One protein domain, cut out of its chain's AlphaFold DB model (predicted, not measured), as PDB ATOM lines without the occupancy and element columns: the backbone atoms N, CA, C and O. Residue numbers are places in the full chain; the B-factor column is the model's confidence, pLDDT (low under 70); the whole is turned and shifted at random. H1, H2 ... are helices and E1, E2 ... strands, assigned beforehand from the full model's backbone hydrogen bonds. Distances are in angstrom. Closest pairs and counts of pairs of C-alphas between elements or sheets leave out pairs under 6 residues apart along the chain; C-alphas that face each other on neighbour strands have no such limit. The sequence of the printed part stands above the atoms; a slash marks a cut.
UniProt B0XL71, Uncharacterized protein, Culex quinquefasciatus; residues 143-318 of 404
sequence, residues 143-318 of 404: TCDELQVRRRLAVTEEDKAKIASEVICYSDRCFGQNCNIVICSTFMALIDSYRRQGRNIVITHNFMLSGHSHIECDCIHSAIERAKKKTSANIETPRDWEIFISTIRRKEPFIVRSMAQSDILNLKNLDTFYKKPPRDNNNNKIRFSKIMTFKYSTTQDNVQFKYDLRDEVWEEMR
ATOM      1  N   THR A 143     -22.586  14.324   8.175       51.06
ATOM      2  CA  THR A 143     -23.286  14.558   9.443       51.06
ATOM      3  C   THR A 143     -22.432  15.349  10.437       51.06
ATOM      4  O   THR A 143     -22.928  16.262  11.089       51.06
ATOM      5  N   CYS A 144     -21.137  15.043  10.556       50.97
ATOM      6  CA  CYS A 144     -20.215  15.806  11.397       50.97
ATOM      7  C   CYS A 144     -20.038  17.238  10.880       50.97
ATOM      8  O   CYS A 144     -20.020  18.169  11.684       50.97
ATOM      9  N   ASP A 145     -19.956  17.425   9.562       58.22
ATOM     10  CA  ASP A 145     -19.874  18.753   8.950       58.22
ATOM     11  C   ASP A 145     -21.151  19.562   9.185       58.22
ATOM     12  O   ASP A 145     -21.078  20.713   9.616       58.22
ATOM     13  N   GLU A 146     -22.320  18.947   8.997       66.00
ATOM     14  CA  GLU A 146     -23.621  19.556   9.275       66.00
ATOM     15  C   GLU A 146     -23.738  19.981  10.743       66.00
ATOM     16  O   GLU A 146     -24.114  21.116  11.033       66.00
ATOM     17  N   LEU A 147     -23.355  19.114  11.683       58.62
ATOM     18  CA  LEU A 147     -23.376  19.425  13.114       58.62
ATOM     19  C   LEU A 147     -22.389  20.544  13.472       58.62
ATOM     20  O   LEU A 147     -22.714  21.412  14.283       58.62
ATOM     21  N   GLN A 148     -21.206  20.587  12.852       59.53
ATOM     22  CA  GLN A 148     -20.253  21.682  13.056       59.53
ATOM     23  C   GLN A 148     -20.709  23.007  12.446       59.53
ATOM     24  O   GLN A 148     -20.369  24.071  12.974       59.53
ATOM     25  N   VAL A 149     -21.431  22.964  11.328       65.75
ATOM     26  CA  VAL A 149     -22.057  24.138  10.713       65.75
ATOM     27  C   VAL A 149     -23.209  24.614  11.590       65.75
ATOM     28  O   VAL A 149     -23.222  25.781  11.962       65.75
ATOM     29  N   ARG A 150     -24.092  23.718  12.043       64.25
ATOM     30  CA  ARG A 150     -25.178  24.023  12.986       64.25
ATOM     31  C   ARG A 150     -24.645  24.637  14.282       64.25
ATOM     32  O   ARG A 150     -25.153  25.661  14.712       64.25
ATOM     33  N   ARG A 151     -23.555  24.103  14.844       61.50
ATOM     34  CA  ARG A 151     -22.882  24.678  16.025       61.50
ATOM     35  C   ARG A 151     -22.338  26.089  15.776       61.50
ATOM     36  O   ARG A 151     -22.327  26.903  16.689       61.50
ATOM     37  N   ARG A 152     -21.860  26.377  14.562       63.34
ATOM     38  CA  ARG A 152     -21.373  27.713  14.169       63.34
ATOM     39  C   ARG A 152     -22.505  28.694  13.854       63.34
ATOM     40  O   ARG A 152     -22.321  29.887  14.057       63.34
ATOM     41  N   LEU A 153     -23.633  28.196  13.350       66.38
ATOM     42  CA  LEU A 153     -24.825  28.971  12.991       66.38
ATOM     43  C   LEU A 153     -25.824  29.125  14.150       66.38
ATOM     44  O   LEU A 153     -26.755  29.914  14.028       66.38
ATOM     45  N   ALA A 154     -25.632  28.416  15.267       59.03
ATOM     46  CA  ALA A 154     -26.347  28.628  16.523       59.03
ATOM     47  C   ALA A 154     -25.956  29.996  17.113       59.03
ATOM     48  O   ALA A 154     -25.064  30.123  17.952       59.03
ATOM     49  N   VAL A 155     -26.586  31.043  16.585       57.56
ATOM     50  CA  VAL A 155     -26.347  32.451  16.928       57.56
ATOM     51  C   VAL A 155     -27.332  32.934  18.005       57.56
ATOM     52  O   VAL A 155     -27.093  33.973  18.615       57.56
ATOM     53  N   THR A 156     -28.389  32.174  18.312       64.94
ATOM     54  CA  THR A 156     -29.377  32.547  19.337       64.94
ATOM     55  C   THR A 156     -28.923  32.135  20.745       64.94
ATOM     56  O   THR A 156     -28.280  31.100  20.939       64.94
ATOM     57  N   GLU A 157     -29.251  32.943  21.756       65.62
ATOM     58  CA  GLU A 157     -28.946  32.636  23.163       65.62
ATOM     59  C   GLU A 157     -29.697  31.389  23.665       65.62
ATOM     60  O   GLU A 157     -29.200  30.657  24.520       65.62
ATOM     61  N   GLU A 158     -30.854  31.089  23.075       63.25
ATOM     62  CA  GLU A 158     -31.658  29.898  23.362       63.25
ATOM     63  C   GLU A 158     -30.989  28.617  22.849       63.25
ATOM     64  O   GLU A 158     -30.934  27.621  23.573       63.25
ATOM     65  N   ASP A 159     -30.407  28.644  21.646       58.50
ATOM     66  CA  ASP A 159     -29.636  27.516  21.118       58.50
ATOM     67  C   ASP A 159     -28.341  27.315  21.907       58.50
ATOM     68  O   ASP A 159     -27.969  26.179  22.192       58.50
ATOM     69  N   LYS A 160     -27.682  28.396  22.347       57.31
ATOM     70  CA  LYS A 160     -26.531  28.306  23.262       57.31
ATOM     71  C   LYS A 160     -26.922  27.707  24.614       57.31
ATOM     72  O   LYS A 160     -26.168  26.891  25.140       57.31
ATOM     73  N   ALA A 161     -28.088  28.057  25.159       60.16
ATOM     74  CA  ALA A 161     -28.608  27.479  26.398       60.16
ATOM     75  C   ALA A 161     -28.981  25.994  26.235       60.16
ATOM     76  O   ALA A 161     -28.661  25.181  27.104       60.16
ATOM     77  N   LYS A 162     -29.573  25.611  25.096       58.06
ATOM     78  CA  LYS A 162     -29.816  24.204  24.732       58.06
ATOM     79  C   LYS A 162     -28.513  23.420  24.583       58.06
ATOM     80  O   LYS A 162     -28.392  22.347  25.164       58.06
ATOM     81  N   ILE A 163     -27.519  23.977  23.891       56.44
ATOM     82  CA  ILE A 163     -26.177  23.390  23.750       56.44
ATOM     83  C   ILE A 163     -25.487  23.276  25.116       56.44
ATOM     84  O   ILE A 163     -24.827  22.281  25.383       56.44
ATOM     85  N   ALA A 164     -25.666  24.243  26.019       60.25
ATOM     86  CA  ALA A 164     -25.132  24.153  27.378       60.25
ATOM     87  C   ALA A 164     -25.788  23.028  28.203       60.25
ATOM     88  O   ALA A 164     -25.170  22.518  29.137       60.25
ATOM     89  N   SER A 165     -27.020  22.637  27.859       75.38
ATOM     90  CA  SER A 165     -27.749  21.543  28.509       75.38
ATOM     91  C   SER A 165     -27.523  20.170  27.869       75.38
ATOM     92  O   SER A 165     -27.876  19.171  28.486       75.38
ATOM     93  N   GLU A 166     -26.931  20.082  26.675       84.19
ATOM     94  CA  GLU A 166     -26.676  18.809  25.992       84.19
ATOM     95  C   GLU A 166     -25.182  18.589  25.739       84.19
ATOM     96  O   GLU A 166     -24.522  19.335  25.019       84.19
ATOM     97  N   VAL A 167     -24.648  17.509  26.303       86.44
ATOM     98  CA  VAL A 167     -23.246  17.121  26.158       86.44
ATOM     99  C   VAL A 167     -23.163  15.849  25.330       86.44
ATOM    100  O   VAL A 167     -23.705  14.811  25.706       86.44
ATOM    101  N   ILE A 168     -22.442  15.909  24.210       87.75
ATOM    102  CA  ILE A 168     -22.173  14.745  23.364       87.75
ATOM    103  C   ILE A 168     -20.729  14.302  23.590       87.75
ATOM    104  O   ILE A 168     -19.784  15.021  23.271       87.75
ATOM    105  N   CYS A 169     -20.566  13.097  24.125       87.69
ATOM    106  CA  CYS A 169     -19.281  12.473  24.395       87.69
ATOM    107  C   CYS A 169     -18.998  11.397  23.349       87.69
ATOM    108  O   CYS A 169     -19.856  10.558  23.077       87.69
ATOM    109  N   TYR A 170     -17.774  11.363  22.828       86.56
ATOM    110  CA  TYR A 170     -17.292  10.280  21.970       86.56
ATOM    111  C   TYR A 170     -16.180   9.511  22.679       86.56
ATOM    112  O   TYR A 170     -15.277  10.108  23.267       86.56
ATOM    113  N   SER A 171     -16.230   8.183  22.633       85.62
ATOM    114  CA  SER A 171     -15.187   7.328  23.205       85.62
ATOM    115  C   SER A 171     -14.887   6.123  22.324       85.62
ATOM    116  O   SER A 171     -15.699   5.707  21.490       85.62
ATOM    117  N   ASP A 172     -13.702   5.548  22.515       83.94
ATOM    118  CA  ASP A 172     -13.376   4.257  21.922       83.94
ATOM    119  C   ASP A 172     -14.214   3.124  22.551       83.94
ATOM    120  O   ASP A 172     -14.821   3.261  23.617       83.94
ATOM    121  N   ARG A 173     -14.238   1.968  21.879       80.75
ATOM    122  CA  ARG A 173     -14.932   0.759  22.352       80.75
ATOM    123  C   ARG A 173     -14.076  -0.109  23.273       80.75
ATOM    124  O   ARG A 173     -14.309  -1.314  23.360       80.75
ATOM    125  N   CYS A 174     -13.080   0.448  23.960       82.19
ATOM    126  CA  CYS A 174     -12.269  -0.342  24.874       82.19
ATOM    127  C   CYS A 174     -13.125  -0.802  26.065       82.19
ATOM    128  O   CYS A 174     -13.457  -0.013  26.950       82.19
ATOM    129  N   PHE A 175     -13.497  -2.087  26.103       78.69
ATOM    130  CA  PHE A 175     -14.375  -2.641  27.145       78.69
ATOM    131  C   PHE A 175     -13.807  -2.494  28.557       78.69
ATOM    132  O   PHE A 175     -14.555  -2.255  29.497       78.69
ATOM    133  N   GLY A 176     -12.486  -2.613  28.719       78.19
ATOM    134  CA  GLY A 176     -11.844  -2.467  30.026       78.19
ATOM    135  C   GLY A 176     -11.828  -1.027  30.544       78.19
ATOM    136  O   GLY A 176     -11.785  -0.824  31.753       78.19
ATOM    137  N   GLN A 177     -11.885  -0.034  29.651       81.56
ATOM    138  CA  GLN A 177     -11.649   1.373  29.992       81.56
ATOM    139  C   GLN A 177     -12.914   2.222  29.861       81.56
ATOM    140  O   GLN A 177     -13.344   2.831  30.836       81.56
ATOM    141  N   ASN A 178     -13.539   2.208  28.682       84.38
ATOM    142  CA  ASN A 178     -14.567   3.176  28.301       84.38
ATOM    143  C   ASN A 178     -15.959   2.548  28.152       84.38
ATOM    144  O   ASN A 178     -16.954   3.164  28.527       84.38
ATOM    145  N   CYS A 179     -16.051   1.312  27.648       84.69
ATOM    146  CA  CYS A 179     -17.323   0.601  27.463       84.69
ATOM    147  C   CYS A 179     -17.578  -0.393  28.612       84.69
ATOM    148  O   CYS A 179     -17.642  -1.609  28.411       84.69
ATOM    149  N   ASN A 180     -17.698   0.129  29.836       88.25
ATOM    150  CA  ASN A 180     -18.003  -0.652  31.037       88.25
ATOM    151  C   ASN A 180     -19.140  -0.023  31.861       88.25
ATOM    152  O   ASN A 180     -19.493   1.142  31.691       88.25
ATOM    153  N   ILE A 181     -19.704  -0.814  32.780       88.81
ATOM    154  CA  ILE A 181     -20.802  -0.364  33.644       88.81
ATOM    155  C   ILE A 181     -20.378   0.757  34.596       88.81
ATOM    156  O   ILE A 181     -21.194   1.614  34.891       88.81
ATOM    157  N   VAL A 182     -19.117   0.791  35.037       90.06
ATOM    158  CA  VAL A 182     -18.621   1.809  35.976       90.06
ATOM    159  C   VAL A 182     -18.707   3.202  35.353       90.06
ATOM    160  O   VAL A 182     -19.157   4.135  36.015       90.06
ATOM    161  N   ILE A 183     -18.367   3.344  34.068       90.25
ATOM    162  CA  ILE A 183     -18.526   4.597  33.318       90.25
ATOM    163  C   ILE A 183     -20.004   4.990  33.222       90.25
ATOM    164  O   ILE A 183     -20.354   6.127  33.536       90.25
ATOM    165  N   CYS A 184     -20.897   4.052  32.890       90.25
ATOM    166  CA  CYS A 184     -22.334   4.333  32.857       90.25
ATOM    167  C   CYS A 184     -22.888   4.742  34.232       90.25
ATOM    168  O   CYS A 184     -23.658   5.696  34.323       90.25
ATOM    169  N   SER A 185     -22.468   4.065  35.304       90.44
ATOM    170  CA  SER A 185     -22.814   4.413  36.685       90.44
ATOM    171  C   SER A 185     -22.283   5.793  37.069       90.44
ATOM    172  O   SER A 185     -22.958   6.538  37.768       90.44
ATOM    173  N   THR A 186     -21.098   6.165  36.579       90.88
ATOM    174  CA  THR A 186     -20.497   7.485  36.817       90.88
ATOM    175  C   THR A 186     -21.309   8.588  36.144       90.88
ATOM    176  O   THR A 186     -21.618   9.591  36.786       90.88
ATOM    177  N   PHE A 187     -21.728   8.396  34.888       91.81
ATOM    178  CA  PHE A 187     -22.627   9.339  34.217       91.81
ATOM    179  C   PHE A 187     -23.980   9.439  34.923       91.81
ATOM    180  O   PHE A 187     -24.476  10.545  35.119       91.81
ATOM    181  N   MET A 188     -24.550   8.324  35.383       90.62
ATOM    182  CA  MET A 188     -25.793   8.362  36.160       90.62
ATOM    183  C   MET A 188     -25.646   9.097  37.494       90.62
ATOM    184  O   MET A 188     -26.505   9.909  37.833       90.62
ATOM    185  N   ALA A 189     -24.547   8.879  38.218       89.62
ATOM    186  CA  ALA A 189     -24.259   9.599  39.457       89.62
ATOM    187  C   ALA A 189     -24.107  11.107  39.212       89.62
ATOM    188  O   ALA A 189     -24.587  11.923  40.002       89.62
ATOM    189  N   LEU A 190     -23.489  11.482  38.088       89.94
ATOM    190  CA  LEU A 190     -23.391  12.871  37.657       89.94
ATOM    191  C   LEU A 190     -24.784  13.461  37.400       89.94
ATOM    192  O   LEU A 190     -25.117  14.487  37.989       89.94
ATOM    193  N   ILE A 191     -25.622  12.793  36.599       90.06
ATOM    194  CA  ILE A 191     -27.011  13.210  36.341       90.06
ATOM    195  C   ILE A 191     -27.794  13.385  37.646       90.06
ATOM    196  O   ILE A 191     -28.489  14.384  37.812       90.06
ATOM    197  N   ASP A 192     -27.654  12.461  38.596       87.56
ATOM    198  CA  ASP A 192     -28.301  12.566  39.905       87.56
ATOM    199  C   ASP A 192     -27.829  13.779  40.709       87.56
ATOM    200  O   ASP A 192     -28.642  14.445  41.355       87.56
ATOM    201  N   SER A 193     -26.539  14.110  40.645       87.31
ATOM    202  CA  SER A 193     -26.003  15.324  41.263       87.31
ATOM    203  C   SER A 193     -26.589  16.590  40.627       87.31
ATOM    204  O   SER A 193     -27.005  17.497  41.347       87.31
ATOM    205  N   TYR A 194     -26.671  16.655  39.293       87.50
ATOM    206  CA  TYR A 194     -27.273  17.794  38.585       87.50
ATOM    207  C   TYR A 194     -28.769  17.931  38.886       87.50
ATOM    208  O   TYR A 194     -29.244  19.035  39.158       87.50
ATOM    209  N   ARG A 195     -29.488  16.804  38.937       86.44
ATOM    210  CA  ARG A 195     -30.905  16.742  39.310       86.44
ATOM    211  C   ARG A 195     -31.150  17.335  40.697       86.44
ATOM    212  O   ARG A 195     -32.080  18.117  40.861       86.44
ATOM    213  N   ARG A 196     -30.296  17.035  41.684       85.06
ATOM    214  CA  ARG A 196     -30.394  17.620  43.039       85.06
ATOM    215  C   ARG A 196     -30.117  19.114  43.081       85.06
ATOM    216  O   ARG A 196     -30.691  19.811  43.905       85.06
ATOM    217  N   GLN A 197     -29.251  19.601  42.200       85.00
ATOM    218  CA  GLN A 197     -28.965  21.029  42.059       85.00
ATOM    219  C   GLN A 197     -30.047  21.772  41.254       85.00
ATOM    220  O   GLN A 197     -29.911  22.971  41.029       85.00
ATOM    221  N   GLY A 198     -31.097  21.082  40.786       83.56
ATOM    222  CA  GLY A 198     -32.166  21.671  39.975       83.56
ATOM    223  C   GLY A 198     -31.735  22.037  38.552       83.56
ATOM    224  O   GLY A 198     -32.390  22.844  37.898       83.56
ATOM    225  N   ARG A 199     -30.624  21.476  38.061       84.38
ATOM    226  CA  ARG A 199     -30.088  21.755  36.724       84.38
ATOM    227  C   ARG A 199     -30.497  20.644  35.766       84.38
ATOM    228  O   ARG A 199     -30.402  19.468  36.114       84.38
ATOM    229  N   ASN A 200     -30.923  21.016  34.563       85.94
ATOM    230  CA  ASN A 200     -31.267  20.061  33.515       85.94
ATOM    231  C   ASN A 200     -30.061  19.832  32.597       85.94
ATOM    232  O   ASN A 200     -29.487  20.797  32.090       85.94
ATOM    233  N   ILE A 201     -29.670  18.571  32.423       89.25
ATOM    234  CA  ILE A 201     -28.598  18.174  31.513       89.25
ATOM    235  C   ILE A 201     -28.920  16.827  30.861       89.25
ATOM    236  O   ILE A 201     -29.457  15.909  31.490       89.25
ATOM    237  N   VAL A 202     -28.554  16.713  29.590       90.69
ATOM    238  CA  VAL A 202     -28.618  15.501  28.781       90.69
ATOM    239  C   VAL A 202     -27.203  15.151  28.348       90.69
ATOM    240  O   VAL A 202     -26.480  15.994  27.827       90.69
ATOM    241  N   ILE A 203     -26.792  13.906  28.567       92.38
ATOM    242  CA  ILE A 203     -25.482  13.406  28.154       92.38
ATOM    243  C   ILE A 203     -25.701  12.265  27.169       92.38
ATOM    244  O   ILE A 203     -26.297  11.250  27.522       92.38
ATOM    245  N   THR A 204     -25.187  12.413  25.954       91.88
ATOM    246  CA  THR A 204     -25.188  11.369  24.926       91.88
ATOM    247  C   THR A 204     -23.772  10.824  24.786       91.88
ATOM    248  O   THR A 204     -22.871  11.522  24.328       91.88
ATOM    249  N   HIS A 205     -23.556   9.575  25.188       91.62
ATOM    250  CA  HIS A 205     -22.270   8.893  25.097       91.62
ATOM    251  C   HIS A 205     -22.260   7.940  23.905       91.62
ATOM    252  O   HIS A 205     -22.904   6.893  23.925       91.62
ATOM    253  N   ASN A 206     -21.526   8.323  22.866       89.19
ATOM    254  CA  ASN A 206     -21.389   7.589  21.618       89.19
ATOM    255  C   ASN A 206     -20.072   6.815  21.574       89.19
ATOM    256  O   ASN A 206     -18.993   7.350  21.844       89.19
ATOM    257  N   PHE A 207     -20.156   5.571  21.125       87.00
ATOM    258  CA  PHE A 207     -19.009   4.745  20.799       87.00
ATOM    259  C   PHE A 207     -18.845   4.637  19.291       87.00
ATOM    260  O   PHE A 207     -19.809   4.433  18.559       87.00
ATOM    261  N   MET A 208     -17.611   4.727  18.812       76.25
ATOM    262  CA  MET A 208     -17.339   4.632  17.377       76.25
ATOM    263  C   MET A 208     -17.260   3.181  16.898       76.25
ATOM    264  O   MET A 208     -16.884   2.275  17.646       76.25
ATOM    265  N   LEU A 209     -17.562   2.963  15.617       68.44
ATOM    266  CA  LEU A 209     -17.292   1.693  14.947       68.44
ATOM    267  C   LEU A 209     -15.780   1.507  14.751       68.44
ATOM    268  O   LEU A 209     -15.043   2.457  14.475       68.44
ATOM    269  N   SER A 210     -15.317   0.264  14.884       62.72
ATOM    270  CA  SER A 210     -13.913  -0.090  14.654       62.72
ATOM    271  C   SER A 210     -13.493   0.277  13.226       62.72
ATOM    272  O   SER A 210     -14.189  -0.072  12.278       62.72
ATOM    273  N   GLY A 211     -12.352   0.958  13.074       57.38
ATOM    274  CA  GLY A 211     -11.814   1.386  11.772       57.38
ATOM    275  C   GLY A 211     -12.085   2.848  11.395       57.38
ATOM    276  O   GLY A 211     -11.474   3.339  10.453       57.38
ATOM    277  N   HIS A 212     -12.921   3.564  12.155       58.84
ATOM    278  CA  HIS A 212     -13.224   4.989  11.946       58.84
ATOM    279  C   HIS A 212     -12.939   5.819  13.206       58.84
ATOM    280  O   HIS A 212     -13.760   6.618  13.652       58.84
ATOM    281  N   SER A 213     -11.782   5.590  13.827       60.19
ATOM    282  CA  SER A 213     -11.407   6.200  15.101       60.19
ATOM    283  C   SER A 213     -10.545   7.443  14.905       60.19
ATOM    284  O   SER A 213      -9.321   7.376  14.980       60.19
ATOM    285  N   HIS A 214     -11.180   8.584  14.647       64.19
ATOM    286  CA  HIS A 214     -10.528   9.886  14.766       64.19
ATOM    287  C   HIS A 214     -11.072  10.606  16.005       64.19
ATOM    288  O   HIS A 214     -12.032  11.367  15.914       64.19
ATOM    289  N   ILE A 215     -10.491  10.327  17.180       74.75
ATOM    290  CA  ILE A 215     -10.882  10.986  18.437       74.75
ATOM    291  C   ILE A 215     -10.026  12.233  18.639       74.75
ATOM    292  O   ILE A 215      -8.830  12.258  18.334       74.75
ATOM    293  N   GLU A 216     -10.617  13.268  19.232       77.06
ATOM    294  CA  GLU A 216      -9.885  14.458  19.669       77.06
ATOM    295  C   GLU A 216      -8.698  14.107  20.577       77.06
ATOM    296  O   GLU A 216      -7.636  14.714  20.453       77.06
ATOM    297  N   CYS A 217      -8.840  13.082  21.421       80.00
ATOM    298  CA  CYS A 217      -7.774  12.549  22.269       80.00
ATOM    299  C   CYS A 217      -6.529  12.143  21.455       80.00
ATOM    300  O   CYS A 217      -5.416  12.578  21.754       80.00
ATOM    301  N   ASP A 218      -6.705  11.411  20.353       83.00
ATOM    302  CA  ASP A 218      -5.590  11.000  19.488       83.00
ATOM    303  C   ASP A 218      -4.948  12.200  18.784       83.00
ATOM    304  O   ASP A 218      -3.725  12.263  18.604       83.00
ATOM    305  N   CYS A 219      -5.756  13.202  18.433       83.50
ATOM    306  CA  CYS A 219      -5.261  14.461  17.882       83.50
ATOM    307  C   CYS A 219      -4.415  15.240  18.894       83.50
ATOM    308  O   CYS A 219      -3.406  15.844  18.514       83.50
ATOM    309  N   ILE A 220      -4.825  15.232  20.164       87.19
ATOM    310  CA  ILE A 220      -4.103  15.838  21.284       87.19
ATOM    311  C   ILE A 220      -2.758  15.132  21.468       87.19
ATOM    312  O   ILE A 220      -1.722  15.799  21.403       87.19
ATOM    313  N   HIS A 221      -2.747  13.802  21.592       88.00
ATOM    314  CA  HIS A 221      -1.514  13.018  21.720       88.00
ATOM    315  C   HIS A 221      -0.566  13.250  20.539       88.00
ATOM    316  O   HIS A 221       0.614  13.545  20.731       88.00
ATOM    317  N   SER A 222      -1.097  13.242  19.315       87.38
ATOM    318  CA  SER A 222      -0.321  13.513  18.100       87.38
ATOM    319  C   SER A 222       0.253  14.935  18.065       87.38
ATOM    320  O   SER A 222       1.311  15.180  17.481       87.38
ATOM    321  N   ALA A 223      -0.445  15.925  18.631       89.75
ATOM    322  CA  ALA A 223       0.068  17.290  18.740       89.75
ATOM    323  C   ALA A 223       1.214  17.376  19.758       89.75
ATOM    324  O   ALA A 223       2.255  17.951  19.437       89.75
ATOM    325  N   ILE A 224       1.049  16.748  20.927       91.88
ATOM    326  CA  ILE A 224       2.073  16.670  21.977       91.88
ATOM    327  C   ILE A 224       3.326  15.968  21.452       91.88
ATOM    328  O   ILE A 224       4.429  16.497  21.578       91.88
ATOM    329  N   GLU A 225       3.176  14.828  20.779       92.19
ATOM    330  CA  GLU A 225       4.305  14.072  20.237       92.19
ATOM    331  C   GLU A 225       5.060  14.855  19.149       92.19
ATOM    332  O   GLU A 225       6.293  14.901  19.142       92.19
ATOM    333  N   ARG A 226       4.336  15.532  18.244       90.62
ATOM    334  CA  ARG A 226       4.950  16.386  17.213       90.62
ATOM    335  C   ARG A 226       5.683  17.581  17.811       90.62
ATOM    336  O   ARG A 226       6.742  17.939  17.300       90.62
ATOM    337  N   ALA A 227       5.129  18.201  18.850       91.31
ATOM    338  CA  ALA A 227       5.794  19.288  19.559       91.31
ATOM    339  C   ALA A 227       7.055  18.777  20.269       91.31
ATOM    340  O   ALA A 227       8.113  19.399  20.167       91.31
ATOM    341  N   LYS A 228       6.973  17.604  20.911       91.50
ATOM    342  CA  LYS A 228       8.096  17.000  21.633       91.50
ATOM    343  C   LYS A 228       9.256  16.687  20.695       91.50
ATOM    344  O   LYS A 228      10.381  17.049  20.994       91.50
ATOM    345  N   LYS A 229       8.984  16.107  19.519       90.06
ATOM    346  CA  LYS A 229      10.016  15.806  18.505       90.06
ATOM    347  C   LYS A 229      10.780  17.037  18.006       90.06
ATOM    348  O   LYS A 229      11.891  16.894  17.513       90.06
ATOM    349  N   LYS A 230      10.180  18.226  18.087       88.81
ATOM    350  CA  LYS A 230      10.812  19.493  17.686       88.81
ATOM    351  C   LYS A 230      11.551  20.181  18.830       88.81
ATOM    352  O   LYS A 230      12.299  21.119  18.581       88.81
ATOM    353  N   THR A 231      11.300  19.758  20.061       87.19
ATOM    354  CA  THR A 231      11.810  20.405  21.264       87.19
ATOM    355  C   THR A 231      13.063  19.678  21.722       87.19
ATOM    356  O   THR A 231      13.049  18.463  21.885       87.19
ATOM    357  N   SER A 232      14.150  20.418  21.929       83.81
ATOM    358  CA  SER A 232      15.417  19.887  22.448       83.81
ATOM    359  C   SER A 232      15.515  19.931  23.976       83.81
ATOM    360  O   SER A 232      16.498  19.457  24.533       83.81
ATOM    361  N   ALA A 233      14.531  20.525  24.657       83.00
ATOM    362  CA  ALA A 233      14.497  20.596  26.112       83.00
ATOM    363  C   ALA A 233      14.232  19.213  26.725       83.00
ATOM    364  O   ALA A 233      13.339  18.484  26.281       83.00
ATOM    365  N   ASN A 234      14.982  18.881  27.775       85.00
ATOM    366  CA  ASN A 234      14.746  17.679  28.563       85.00
ATOM    367  C   ASN A 234      13.515  17.889  29.444       85.00
ATOM    368  O   ASN A 234      13.471  18.812  30.253       85.00
ATOM    369  N   ILE A 235      12.518  17.027  29.267       88.81
ATOM    370  CA  ILE A 235      11.305  17.007  30.081       88.81
ATOM    371  C   ILE A 235      11.448  15.840  31.051       88.81
ATOM    372  O   ILE A 235      11.376  14.683  30.629       88.81
ATOM    373  N   GLU A 236      11.675  16.144  32.324       87.00
ATOM    374  CA  GLU A 236      11.915  15.129  33.350       87.00
ATOM    375  C   GLU A 236      10.713  15.045  34.291       87.00
ATOM    376  O   GLU A 236      10.094  13.989  34.410       87.00
ATOM    377  N   THR A 237      10.299  16.162  34.888       89.38
ATOM    378  CA  THR A 237       9.259  16.166  35.924       89.38
ATOM    379  C   THR A 237       7.835  16.296  35.356       89.38
ATOM    380  O   THR A 237       7.643  16.798  34.244       89.38
ATOM    381  N   PRO A 238       6.793  15.899  36.117       89.50
ATOM    382  CA  PRO A 238       5.400  16.156  35.737       89.50
ATOM    383  C   PRO A 238       5.103  17.644  35.506       89.50
ATOM    384  O   PRO A 238       4.392  17.992  34.568       89.50
ATOM    385  N   ARG A 239       5.714  18.534  36.297       90.50
ATOM    386  CA  ARG A 239       5.571  19.986  36.127       90.50
ATOM    387  C   ARG A 239       6.178  20.478  34.811       90.50
ATOM    388  O   ARG A 239       5.597  21.346  34.164       90.50
ATOM    389  N   ASP A 240       7.297  19.899  34.380       91.31
ATOM    390  CA  ASP A 240       7.885  20.225  33.075       91.31
ATOM    391  C   ASP A 240       6.933  19.842  31.941       91.31
ATOM    392  O   ASP A 240       6.771  20.598  30.983       91.31
ATOM    393  N   TRP A 241       6.251  18.696  32.066       92.19
ATOM    394  CA  TRP A 241       5.205  18.296  31.126       92.19
ATOM    395  C   TRP A 241       4.033  19.269  31.112       92.19
ATOM    396  O   TRP A 241       3.546  19.598  30.033       92.19
ATOM    397  N   GLU A 242       3.591  19.753  32.271       92.94
ATOM    398  CA  GLU A 242       2.489  20.713  32.349       92.94
ATOM    399  C   GLU A 242       2.816  22.011  31.609       92.94
ATOM    400  O   GLU A 242       2.053  22.450  30.742       92.94
ATOM    401  N   ILE A 243       3.988  22.584  31.899       92.12
ATOM    402  CA  ILE A 243       4.480  23.796  31.242       92.12
ATOM    403  C   ILE A 243       4.620  23.531  29.744       92.12
ATOM    404  O   ILE A 243       4.077  24.280  28.931       92.12
ATOM    405  N   PHE A 244       5.274  22.434  29.364       93.62
ATOM    406  CA  PHE A 244       5.482  22.076  27.969       93.62
ATOM    407  C   PHE A 244       4.161  21.961  27.201       93.62
ATOM    408  O   PHE A 244       3.999  22.618  26.173       93.62
ATOM    409  N   ILE A 245       3.195  21.193  27.713       93.19
ATOM    410  CA  ILE A 245       1.892  20.998  27.066       93.19
ATOM    411  C   ILE A 245       1.146  22.332  26.953       93.19
ATOM    412  O   ILE A 245       0.570  22.610  25.900       93.19
ATOM    413  N   SER A 246       1.216  23.191  27.976       90.94
ATOM    414  CA  SER A 246       0.577  24.515  27.950       90.94
ATOM    415  C   SER A 246       1.132  25.438  26.853       90.94
ATOM    416  O   SER A 246       0.406  26.277  26.324       90.94
ATOM    417  N   THR A 247       2.395  25.256  26.446       90.81
ATOM    418  CA  THR A 247       3.028  26.079  25.399       90.81
ATOM    419  C   THR A 247       2.633  25.686  23.971       90.81
ATOM    420  O   THR A 247       2.883  26.437  23.020       90.81
ATOM    421  N   ILE A 248       2.020  24.512  23.780       91.12
ATOM    422  CA  ILE A 248       1.725  23.986  22.445       91.12
ATOM    423  C   ILE A 248       0.579  24.778  21.812       91.12
ATOM    424  O   ILE A 248      -0.568  24.744  22.255       91.12
ATOM    425  N   ARG A 249       0.876  25.438  20.688       85.81
ATOM    426  CA  ARG A 249      -0.115  26.207  19.928       85.81
ATOM    427  C   ARG A 249      -1.053  25.286  19.149       85.81
ATOM    428  O   ARG A 249      -0.622  24.538  18.269       85.81
ATOM    429  N   ARG A 250      -2.351  25.388  19.432       84.75
ATOM    430  CA  ARG A 250      -3.448  24.742  18.697       84.75
ATOM    431  C   ARG A 250      -4.579  25.743  18.473       84.75
ATOM    432  O   ARG A 250      -4.582  26.813  19.068       84.75
ATOM    433  N   LYS A 251      -5.526  25.386  17.597       79.00
ATOM    434  CA  LYS A 251      -6.734  26.188  17.349       79.00
ATOM    435  C   LYS A 251      -7.526  26.412  18.640       79.00
ATOM    436  O   LYS A 251      -7.950  27.527  18.903       79.00
ATOM    437  N   GLU A 252      -7.677  25.353  19.429       80.88
ATOM    438  CA  GLU A 252      -8.199  25.410  20.792       80.88
ATOM    439  C   GLU A 252      -7.035  25.138  21.754       80.88
ATOM    440  O   GLU A 252      -6.356  24.112  21.595       80.88
ATOM    441  N   PRO A 253      -6.733  26.069  22.676       86.62
ATOM    442  CA  PRO A 253      -5.591  25.946  23.570       86.62
ATOM    443  C   PRO A 253      -5.800  24.822  24.584       86.62
ATOM    444  O   PRO A 253      -6.923  24.503  24.974       86.62
ATOM    445  N   PHE A 254      -4.697  24.226  25.032       88.94
ATOM    446  CA  PHE A 254      -4.741  23.211  26.075       88.94
ATOM    447  C   PHE A 254      -5.080  23.824  27.432       88.94
ATOM    448  O   PHE A 254      -4.435  24.775  27.869       88.94
ATOM    449  N   ILE A 255      -6.041  23.219  28.130       88.88
ATOM    450  CA  ILE A 255      -6.285  23.472  29.549       88.88
ATOM    451  C   ILE A 255      -5.610  22.342  30.317       88.88
ATOM    452  O   ILE A 255      -6.132  21.232  30.395       88.88
ATOM    453  N   VAL A 256      -4.426  22.619  30.854       90.75
ATOM    454  CA  VAL A 256      -3.672  21.649  31.648       90.75
ATOM    455  C   VAL A 256      -4.040  21.827  33.116       90.75
ATOM    456  O   VAL A 256      -3.942  22.929  33.651       90.75
ATOM    457  N   ARG A 257      -4.484  20.748  33.763       90.81
ATOM    458  CA  ARG A 257      -4.787  20.722  35.197       90.81
ATOM    459  C   ARG A 257      -3.904  19.682  35.871       90.81
ATOM    460  O   ARG A 257      -3.999  18.504  35.536       90.81
ATOM    461  N   SER A 258      -3.075  20.125  36.812       90.12
ATOM    462  CA  SER A 258      -2.372  19.226  37.729       90.12
ATOM    463  C   SER A 258      -3.407  18.522  38.602       90.12
ATOM    464  O   SER A 258      -4.241  19.190  39.210       90.12
ATOM    465  N   MET A 259      -3.345  17.194  38.671       88.00
ATOM    466  CA  MET A 259      -4.219  16.382  39.519       88.00
ATOM    467  C   MET A 259      -3.430  15.825  40.703       88.00
ATOM    468  O   MET A 259      -2.297  15.373  40.543       88.00
ATOM    469  N   ALA A 260      -4.037  15.840  41.885       85.44
ATOM    470  CA  ALA A 260      -3.535  15.181  43.083       85.44
ATOM    471  C   ALA A 260      -4.182  13.798  43.264       85.44
ATOM    472  O   ALA A 260      -5.202  13.476  42.655       85.44
ATOM    473  N   GLN A 261      -3.623  12.974  44.156       83.88
ATOM    474  CA  GLN A 261      -4.187  11.655  44.480       83.88
ATOM    475  C   GLN A 261      -5.633  11.759  45.005       83.88
ATOM    476  O   GLN A 261      -6.460  10.897  44.713       83.88
ATOM    477  N   SER A 262      -5.953  12.849  45.715       85.75
ATOM    478  CA  SER A 262      -7.304  13.161  46.194       85.75
ATOM    479  C   SER A 262      -8.325  13.356  45.072       85.75
ATOM    480  O   SER A 262      -9.516  13.178  45.301       85.75
ATOM    481  N   ASP A 263      -7.878  13.699  43.864       86.25
ATOM    482  CA  ASP A 263      -8.762  13.918  42.716       86.25
ATOM    483  C   ASP A 263      -9.140  12.595  42.024       86.25
ATOM    484  O   ASP A 263     -10.046  12.558  41.190       86.25
ATOM    485  N   ILE A 264      -8.463  11.490  42.363       87.75
ATOM    486  CA  ILE A 264      -8.723  10.162  41.803       87.75
ATOM    487  C   ILE A 264      -9.794   9.472  42.649       87.75
ATOM    488  O   ILE A 264      -9.529   9.004  43.755       87.75
ATOM    489  N   LEU A 265     -11.014   9.383  42.119       87.94
ATOM    490  CA  LEU A 265     -12.183   8.858  42.833       87.94
ATOM    491  C   LEU A 265     -12.322   7.334  42.728       87.94
ATOM    492  O   LEU A 265     -12.049   6.739  41.681       87.94
ATOM    493  N   ASN A 266     -12.821   6.687  43.789       87.56
ATOM    494  CA  ASN A 266     -13.118   5.251  43.771       87.56
ATOM    495  C   ASN A 266     -14.496   4.951  43.169       87.56
ATOM    496  O   ASN A 266     -15.456   4.625  43.867       87.56
ATOM    497  N   LEU A 267     -14.577   5.008  41.844       87.81
ATOM    498  CA  LEU A 267     -15.825   4.802  41.107       87.81
ATOM    499  C   LEU A 267     -16.402   3.381  41.230       87.81
ATOM    500  O   LEU A 267     -17.567   3.178  40.901       87.81
ATOM    501  N   LYS A 268     -15.636   2.394  41.721       85.19
ATOM    502  CA  LYS A 268     -16.142   1.021  41.895       85.19
ATOM    503  C   LYS A 268     -17.252   0.937  42.936       85.19
ATOM    504  O   LYS A 268     -18.186   0.180  42.718       85.19
ATOM    505  N   ASN A 269     -17.196   1.767  43.980       84.19
ATOM    506  CA  ASN A 269     -18.194   1.798  45.057       84.19
ATOM    507  C   ASN A 269     -19.600   2.211  44.578       84.19
ATOM    508  O   ASN A 269     -20.567   2.122  45.334       84.19
ATOM    509  N   LEU A 270     -19.731   2.682  43.332       85.12
ATOM    510  CA  LEU A 270     -21.022   2.960  42.704       85.12
ATOM    511  C   LEU A 270     -21.834   1.688  42.414       85.12
ATOM    512  O   LEU A 270     -23.025   1.795  42.133       85.12
ATOM    513  N   ASP A 271     -21.231   0.502  42.502       84.44
ATOM    514  CA  ASP A 271     -21.906  -0.799  42.387       84.44
ATOM    515  C   ASP A 271     -22.991  -1.037  43.458       84.44
ATOM    516  O   ASP A 271     -23.938  -1.800  43.243       84.44
ATOM    517  N   THR A 272     -22.877  -0.349  44.595       84.62
ATOM    518  CA  THR A 272     -23.881  -0.322  45.668       84.62
ATOM    519  C   THR A 272     -25.166   0.405  45.269       84.62
ATOM    520  O   THR A 272     -26.233   0.076  45.786       84.62
ATOM    521  N   PHE A 273     -25.084   1.354  44.331       84.19
ATOM    522  CA  PHE A 273     -26.215   2.164  43.861       84.19
ATOM    523  C   PHE A 273     -26.714   1.730  42.483       84.19
ATOM    524  O   PHE A 273     -27.914   1.787  42.201       84.19
ATOM    525  N   TYR A 274     -25.798   1.290  41.619       87.75
ATOM    526  CA  TYR A 274     -26.079   0.977  40.226       87.75
ATOM    527  C   TYR A 274     -25.591  -0.420  39.863       87.75
ATOM    528  O   TYR A 274     -24.418  -0.755  40.033       87.75
ATOM    529  N   LYS A 275     -26.476  -1.220  39.271       87.00
ATOM    530  CA  LYS A 275     -26.144  -2.546  38.742       87.00
ATOM    531  C   LYS A 275     -26.581  -2.667  37.299       87.00
ATOM    532  O   LYS A 275     -27.563  -2.077  36.868       87.00
ATOM    533  N   LYS A 276     -25.836  -3.476  36.547       86.25
ATOM    534  CA  LYS A 276     -26.193  -3.822  35.175       86.25
ATOM    535  C   LYS A 276     -27.437  -4.723  35.186       86.25
ATOM    536  O   LYS A 276     -27.337  -5.844  35.694       86.25
ATOM    537  N   PRO A 277     -28.563  -4.301  34.594       84.44
ATOM    538  CA  PRO A 277     -29.725  -5.162  34.478       84.44
ATOM    539  C   PRO A 277     -29.487  -6.239  33.402       84.44
ATOM    540  O   PRO A 277     -28.827  -5.982  32.387       84.44
ATOM    541  N   PRO A 278     -29.997  -7.469  33.597       82.31
ATOM    542  CA  PRO A 278     -29.897  -8.526  32.591       82.31
ATOM    543  C   PRO A 278     -30.865  -8.312  31.417       82.31
ATOM    544  O   PRO A 278     -30.627  -8.833  30.322       82.31
ATOM    545  N   ARG A 279     -31.952  -7.566  31.650       86.19
ATOM    546  CA  ARG A 279     -33.035  -7.312  30.700       86.19
ATOM    547  C   ARG A 279     -33.418  -5.833  30.674       86.19
ATOM    548  O   ARG A 279     -33.187  -5.135  31.659       86.19
ATOM    549  N   ASP A 280     -33.940  -5.374  29.546       84.81
ATOM    550  CA  ASP A 280     -34.479  -4.022  29.374       84.81
ATOM    551  C   ASP A 280     -35.873  -3.897  30.019       84.81
ATOM    552  O   ASP A 280     -36.417  -4.865  30.567       84.81
ATOM    553  N   ASN A 281     -36.462  -2.703  29.944       83.50
ATOM    554  CA  ASN A 281     -37.829  -2.472  30.423       83.50
ATOM    555  C   ASN A 281     -38.890  -3.262  29.625       83.50
ATOM    556  O   ASN A 281     -39.974  -3.514  30.147       83.50
ATOM    557  N   ASN A 282     -38.568  -3.699  28.403       83.50
ATOM    558  CA  ASN A 282     -39.424  -4.509  27.532       83.50
ATOM    559  C   ASN A 282     -39.180  -6.027  27.702       83.50
ATOM    560  O   ASN A 282     -39.706  -6.835  26.939       83.50
ATOM    561  N   ASN A 283     -38.402  -6.428  28.716       81.44
ATOM    562  CA  ASN A 283     -38.030  -7.803  29.052       81.44
ATOM    563  C   ASN A 283     -37.107  -8.536  28.041       81.44
ATOM    564  O   ASN A 283     -36.896  -9.753  28.154       81.44
ATOM    565  N   ASN A 284     -36.489  -7.821  27.100       85.31
ATOM    566  CA  ASN A 284     -35.469  -8.317  26.175       85.31
ATOM    567  C   ASN A 284     -34.090  -8.392  26.836       85.31
ATOM    568  O   ASN A 284     -33.731  -7.595  27.699       85.31
ATOM    569  N   LYS A 285     -33.257  -9.346  26.409       87.56
ATOM    570  CA  LYS A 285     -31.898  -9.531  26.946       87.56
ATOM    571  C   LYS A 285     -30.943  -8.437  26.452       87.56
ATOM    572  O   LYS A 285     -30.666  -8.358  25.256       87.56
ATOM    573  N   ILE A 286     -30.323  -7.698  27.374       87.69
ATOM    574  CA  ILE A 286     -29.404  -6.602  27.030       87.69
ATOM    575  C   ILE A 286     -28.020  -7.142  26.655       87.69
ATOM    576  O   ILE A 286     -27.291  -7.711  27.479       87.69
ATOM    577  N   ARG A 287     -27.590  -6.889  25.415       86.12
ATOM    578  CA  ARG A 287     -26.219  -7.172  24.961       86.12
ATOM    579  C   ARG A 287     -25.338  -5.944  25.148       86.12
ATOM    580  O   ARG A 287     -24.952  -5.303  24.181       86.12
ATOM    581  N   PHE A 288     -24.969  -5.657  26.393       85.00
ATOM    582  CA  PHE A 288     -24.239  -4.434  26.760       85.00
ATOM    583  C   PHE A 288     -23.001  -4.152  25.891       85.00
ATOM    584  O   PHE A 288     -22.803  -3.035  25.434       85.00
ATOM    585  N   SER A 289     -22.215  -5.184  25.572       82.31
ATOM    586  CA  SER A 289     -21.013  -5.065  24.733       82.31
ATOM    587  C   SER A 289     -21.283  -4.640  23.286       82.31
ATOM    588  O   SER A 289     -20.348  -4.283  22.575       82.31
ATOM    589  N   LYS A 290     -22.533  -4.727  22.821       86.12
ATOM    590  CA  LYS A 290     -22.957  -4.320  21.476       86.12
ATOM    591  C   LYS A 290     -23.610  -2.943  21.446       86.12
ATOM    592  O   LYS A 290     -23.855  -2.441  20.361       86.12
ATOM    593  N   ILE A 291     -23.873  -2.334  22.600       88.88
ATOM    594  CA  ILE A 291     -24.471  -1.001  22.655       88.88
ATOM    595  C   ILE A 291     -23.498  -0.001  22.024       88.88
ATOM    596  O   ILE A 291     -22.285  -0.073  22.248       88.88
ATOM    597  N   MET A 292     -24.024   0.886  21.186       87.88
ATOM    598  CA  MET A 292     -23.273   1.918  20.470       87.88
ATOM    599  C   MET A 292     -23.469   3.296  21.085       87.88
ATOM    600  O   MET A 292     -22.523   4.077  21.107       87.88
ATOM    601  N   THR A 293     -24.649   3.572  21.632       90.88
ATOM    602  CA  THR A 293     -24.954   4.870  22.229       90.88
ATOM    603  C   THR A 293     -25.713   4.685  23.530       90.88
ATOM    604  O   THR A 293     -26.672   3.916  23.582       90.88
ATOM    605  N   PHE A 294     -25.306   5.426  24.557       93.00
ATOM    606  CA  PHE A 294     -26.090   5.657  25.765       93.00
ATOM    607  C   PHE A 294     -26.555   7.107  25.807       93.00
ATOM    608  O   PHE A 294     -25.833   8.014  25.394       93.00
ATOM    609  N   LYS A 295     -27.741   7.333  26.351       93.69
ATOM    610  CA  LYS A 295     -28.284   8.656  26.607       93.69
ATOM    611  C   LYS A 295     -28.808   8.716  28.035       93.69
ATOM    612  O   LYS A 295     -29.602   7.881  28.471       93.69
ATOM    613  N   TYR A 296     -28.333   9.722  28.750       93.00
ATOM    614  CA  TYR A 296     -28.636   9.996  30.143       93.00
ATOM    615  C   TYR A 296     -29.345  11.344  30.223       93.00
ATOM    616  O   TYR A 296     -28.902  12.303  29.596       93.00
ATOM    617  N   SER A 297     -30.434  11.436  30.981       90.50
ATOM    618  CA  SER A 297     -31.203  12.676  31.120       90.50
ATOM    619  C   SER A 297     -31.541  12.937  32.577       90.50
ATOM    620  O   SER A 297     -31.892  12.021  33.312       90.50
ATOM    621  N   THR A 298     -31.529  14.197  33.000       88.31
ATOM    622  CA  THR A 298     -32.060  14.586  34.315       88.31
ATOM    623  C   THR A 298     -33.573  14.430  34.423       88.31
ATOM    624  O   THR A 298     -34.079  14.273  35.535       88.31
ATOM    625  N   THR A 299     -34.310  14.415  33.308       85.88
ATOM    626  CA  THR A 299     -35.778  14.275  33.319       85.88
ATOM    627  C   THR A 299     -36.251  12.849  33.584       85.88
ATOM    628  O   THR A 299     -37.345  12.661  34.103       85.88
ATOM    629  N   GLN A 300     -35.435  11.847  33.253       83.69
ATOM    630  CA  GLN A 300     -35.792  10.431  33.349       83.69
ATOM    631  C   GLN A 300     -34.789   9.681  34.224       83.69
ATOM    632  O   GLN A 300     -33.602   9.992  34.245       83.69
ATOM    633  N   ASP A 301     -35.260   8.686  34.970       82.69
ATOM    634  CA  ASP A 301     -34.385   7.862  35.813       82.69
ATOM    635  C   ASP A 301     -33.721   6.710  35.039       82.69
ATOM    636  O   ASP A 301     -32.689   6.177  35.449       82.69
ATOM    637  N   ASN A 302     -34.313   6.336  33.903       88.69
ATOM    638  CA  ASN A 302     -33.828   5.269  33.041       88.69
ATOM    639  C   ASN A 302     -32.730   5.771  32.101       88.69
ATOM    640  O   ASN A 302     -32.726   6.924  31.668       88.69
ATOM    641  N   VAL A 303     -31.821   4.867  31.749       91.50
ATOM    642  CA  VAL A 303     -30.817   5.088  30.710       91.50
ATOM    643  C   VAL A 303     -31.384   4.614  29.387       91.50
ATOM    644  O   VAL A 303     -31.788   3.456  29.266       91.50
ATOM    645  N   GLN A 304     -31.366   5.490  28.392       92.94
ATOM    646  CA  GLN A 304     -31.754   5.150  27.031       92.94
ATOM    647  C   GLN A 304     -30.528   4.637  26.268       92.94
ATOM    648  O   GLN A 304     -29.424   5.153  26.447       92.94
ATOM    649  N   PHE A 305     -30.680   3.619  25.426       93.06
ATOM    650  CA  PHE A 305     -29.567   3.056  24.663       93.06
ATOM    651  C   PHE A 305     -29.977   2.568  23.271       93.06
ATOM    652  O   PHE A 305     -31.152   2.322  23.007       93.06
ATOM    653  N   LYS A 306     -28.982   2.453  22.380       92.12
ATOM    654  CA  LYS A 306     -29.133   2.000  20.986       92.12
ATOM    655  C   LYS A 306     -27.995   1.086  20.544       92.12
ATOM    656  O   LYS A 306     -26.854   1.239  21.000       92.12
ATOM    657  N   TYR A 307     -28.300   0.154  19.641       87.69
ATOM    658  CA  TYR A 307     -27.321  -0.763  19.047       87.69
ATOM    659  C   TYR A 307     -26.750  -0.259  17.721       87.69
ATOM    660  O   TYR A 307     -25.599  -0.570  17.439       87.69
ATOM    661  N   ASP A 308     -27.493   0.526  16.942       83.62
ATOM    662  CA  ASP A 308     -26.975   1.264  15.788       83.62
ATOM    663  C   ASP A 308     -27.198   2.773  15.992       83.62
ATOM    664  O   ASP A 308     -28.152   3.205  16.636       83.62
ATOM    665  N   LEU A 309     -26.309   3.600  15.439       78.44
ATOM    666  CA  LEU A 309     -26.486   5.054  15.436       78.44
ATOM    667  C   LEU A 309     -27.646   5.484  14.529       78.44
ATOM    668  O   LEU A 309     -28.163   6.587  14.686       78.44
ATOM    669  N   ARG A 310     -28.017   4.640  13.559       78.50
ATOM    670  CA  ARG A 310     -29.095   4.911  12.598       78.50
ATOM    671  C   ARG A 310     -30.482   4.605  13.145       78.50
ATOM    672  O   ARG A 310     -31.461   5.058  12.561       78.50
ATOM    673  N   ASP A 311     -30.566   3.843  14.230       82.62
ATOM    674  CA  ASP A 311     -31.845   3.475  14.819       82.62
ATOM    675  C   ASP A 311     -32.544   4.731  15.345       82.62
ATOM    676  O   ASP A 311     -31.948   5.538  16.063       82.62
ATOM    677  N   GLU A 312     -33.824   4.907  15.028       82.38
ATOM    678  CA  GLU A 312     -34.624   6.008  15.579       82.38
ATOM    679  C   GLU A 312     -35.136   5.666  16.986       82.38
ATOM    680  O   GLU A 312     -35.145   6.523  17.877       82.38
ATOM    681  N   VAL A 313     -35.446   4.388  17.213       87.62
ATOM    682  CA  VAL A 313     -36.033   3.856  18.448       87.62
ATOM    683  C   VAL A 313     -34.983   3.727  19.551       87.62
ATOM    684  O   VAL A 313     -33.906   3.181  19.334       87.62
ATOM    685  N   TRP A 314     -35.303   4.225  20.745       89.75
ATOM    686  CA  TRP A 314     -34.485   4.056  21.945       89.75
ATOM    687  C   TRP A 314     -35.036   2.917  22.803       89.75
ATOM    688  O   TRP A 314     -36.234   2.876  23.076       89.75
ATOM    689  N   GLU A 315     -34.158   2.031  23.264       89.69
ATOM    690  CA  GLU A 315     -34.474   1.070  24.323       89.69
ATOM    691  C   GLU A 315     -34.119   1.674  25.686       89.69
ATOM    692  O   GLU A 315     -33.235   2.528  25.784       89.69
ATOM    693  N   GLU A 316     -34.787   1.238  26.754       91.00
ATOM    694  CA  GLU A 316     -34.569   1.770  28.102       91.00
ATOM    695  C   GLU A 316     -34.128   0.688  29.082       91.00
ATOM    696  O   GLU A 316     -34.675  -0.416  29.115       91.00
ATOM    697  N   MET A 317     -33.152   1.025  29.926       89.25
ATOM    698  CA  MET A 317     -32.719   0.181  31.032       89.25
ATOM    699  C   MET A 317     -32.646   0.974  32.337       89.25
ATOM    700  O   MET A 317     -32.164   2.109  32.377       89.25
ATOM    701  N   ARG A 318     -33.067   0.352  33.437       87.69
ATOM    702  CA  ARG A 318     -32.925   0.924  34.779       87.69
ATOM    703  C   ARG A 318     -31.646   0.417  35.440       87.69
ATOM    704  O   ARG A 318     -31.510  -0.776  35.691       87.69
TER     705      ARG A 318
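What this domain is: This is residues 143 to 318 of the 404 residues of an uncharacterized protein of Culex quinquefasciatus (UniProt B0XL71). A twisted sheet of five strands with helix H3 packed along one face makes the main body, and helices H4 and H5, about perpendicular to each other, form a smaller part set off to one side. H2, directly before E1, leads from the sheet to H1, whose residues 143 to 149 stand free; the short helix H6 packs on H3. The printed part has 176 residues with six named helices and five named strands, in the order H1 H2 E1 H3 E2 H4 H5 H6 E3 E4 E5, class mixed, helices and strands. The mixed sheet runs E1 E2 E3 E4 E5, with E1 and E2 parallel and the other neighbours antiparallel. The whole is only just loose, close to compact, with a radius of gyration of the C-alphas of 19.2 A and spans of 61 by 41 by 39 A.

Where its parts are: The sheet holds E1, residues 166 to 171, and E2, residues 202 to 207, each 16.5 A long, then E3, residues 293 to 297, E4, residues 303 to 306, and E5, residues 315 to 317, whose C-alpha 317 is at (-32.719, 0.181, 31.032). H3, residues 181 to 196, is 22.4 A long, and H4, residues 216 to 230, is 21.4 A long. H5 is residues 238 to 247, H6 residues 267 to 272, and H2 residues 157 to 165. H1, residues 143 to 153, starts with C-alpha 143 at (-23.286, 14.558, 9.443).

How they stand to each other: E1 and E2 are parallel at 19 degrees, with N 167 and O 202 2.8 A apart, within hydrogen-bond range. E1, H3 and E2 form a strand-helix-strand unit, two parallel neighbour strands with a helix between, and its crossover is right-handed. E2 and E3 are antiparallel, with N 203 and O 296 at 2.8 A. E3, E4 and E5 form a meander, each strand the antiparallel neighbour of the one before, and its two hairpins have N 295 and O 304 at 2.8 A and N 303 and O 317 at 2.8 A. H3 is over E3 at a height over the sheet of 9.1 A, along the strands at 14 degrees on the local plane, in two layers, a helix on one face of a sheet. H6 and H3 touch, about perpendicular at 79 degrees, through residues 182 to 186 of H3 alone; the closest C-alphas, of Ser 185 and Leu 270, are 6.4 A apart. H2 only grazes the sheet, with its residues 160 to 165. H1 and H2 are near each other, with 5 pairs of C-alphas within 10 A. H4 and H5 are close but not clearly touching; the closest C-alphas, of Ile 224 and Ile 245, are 6.7 A apart. H4 is only just not on the sheet, with 4 pairs of C-alphas within 10 A, and H5 is not on it. In H1, H2, H3 and H5 every O i to N i+4 pair is within hydrogen-bond range; in H4 10 of 11 are, and in H6 0 of 2, beside 3 of 3 O i to N i+3 pairs.

The domain as a whole: The C-alphas farthest apart, of Ser 232 and Asn 283, are 60.6 A apart. The printed part has no cut. The links H5 to H6, of 19 residues, and H6 to E3, of 20, are long. Mean pLDDT of the printed part is 82.8; residues 143 to 164 and 209 to 214 are under 70.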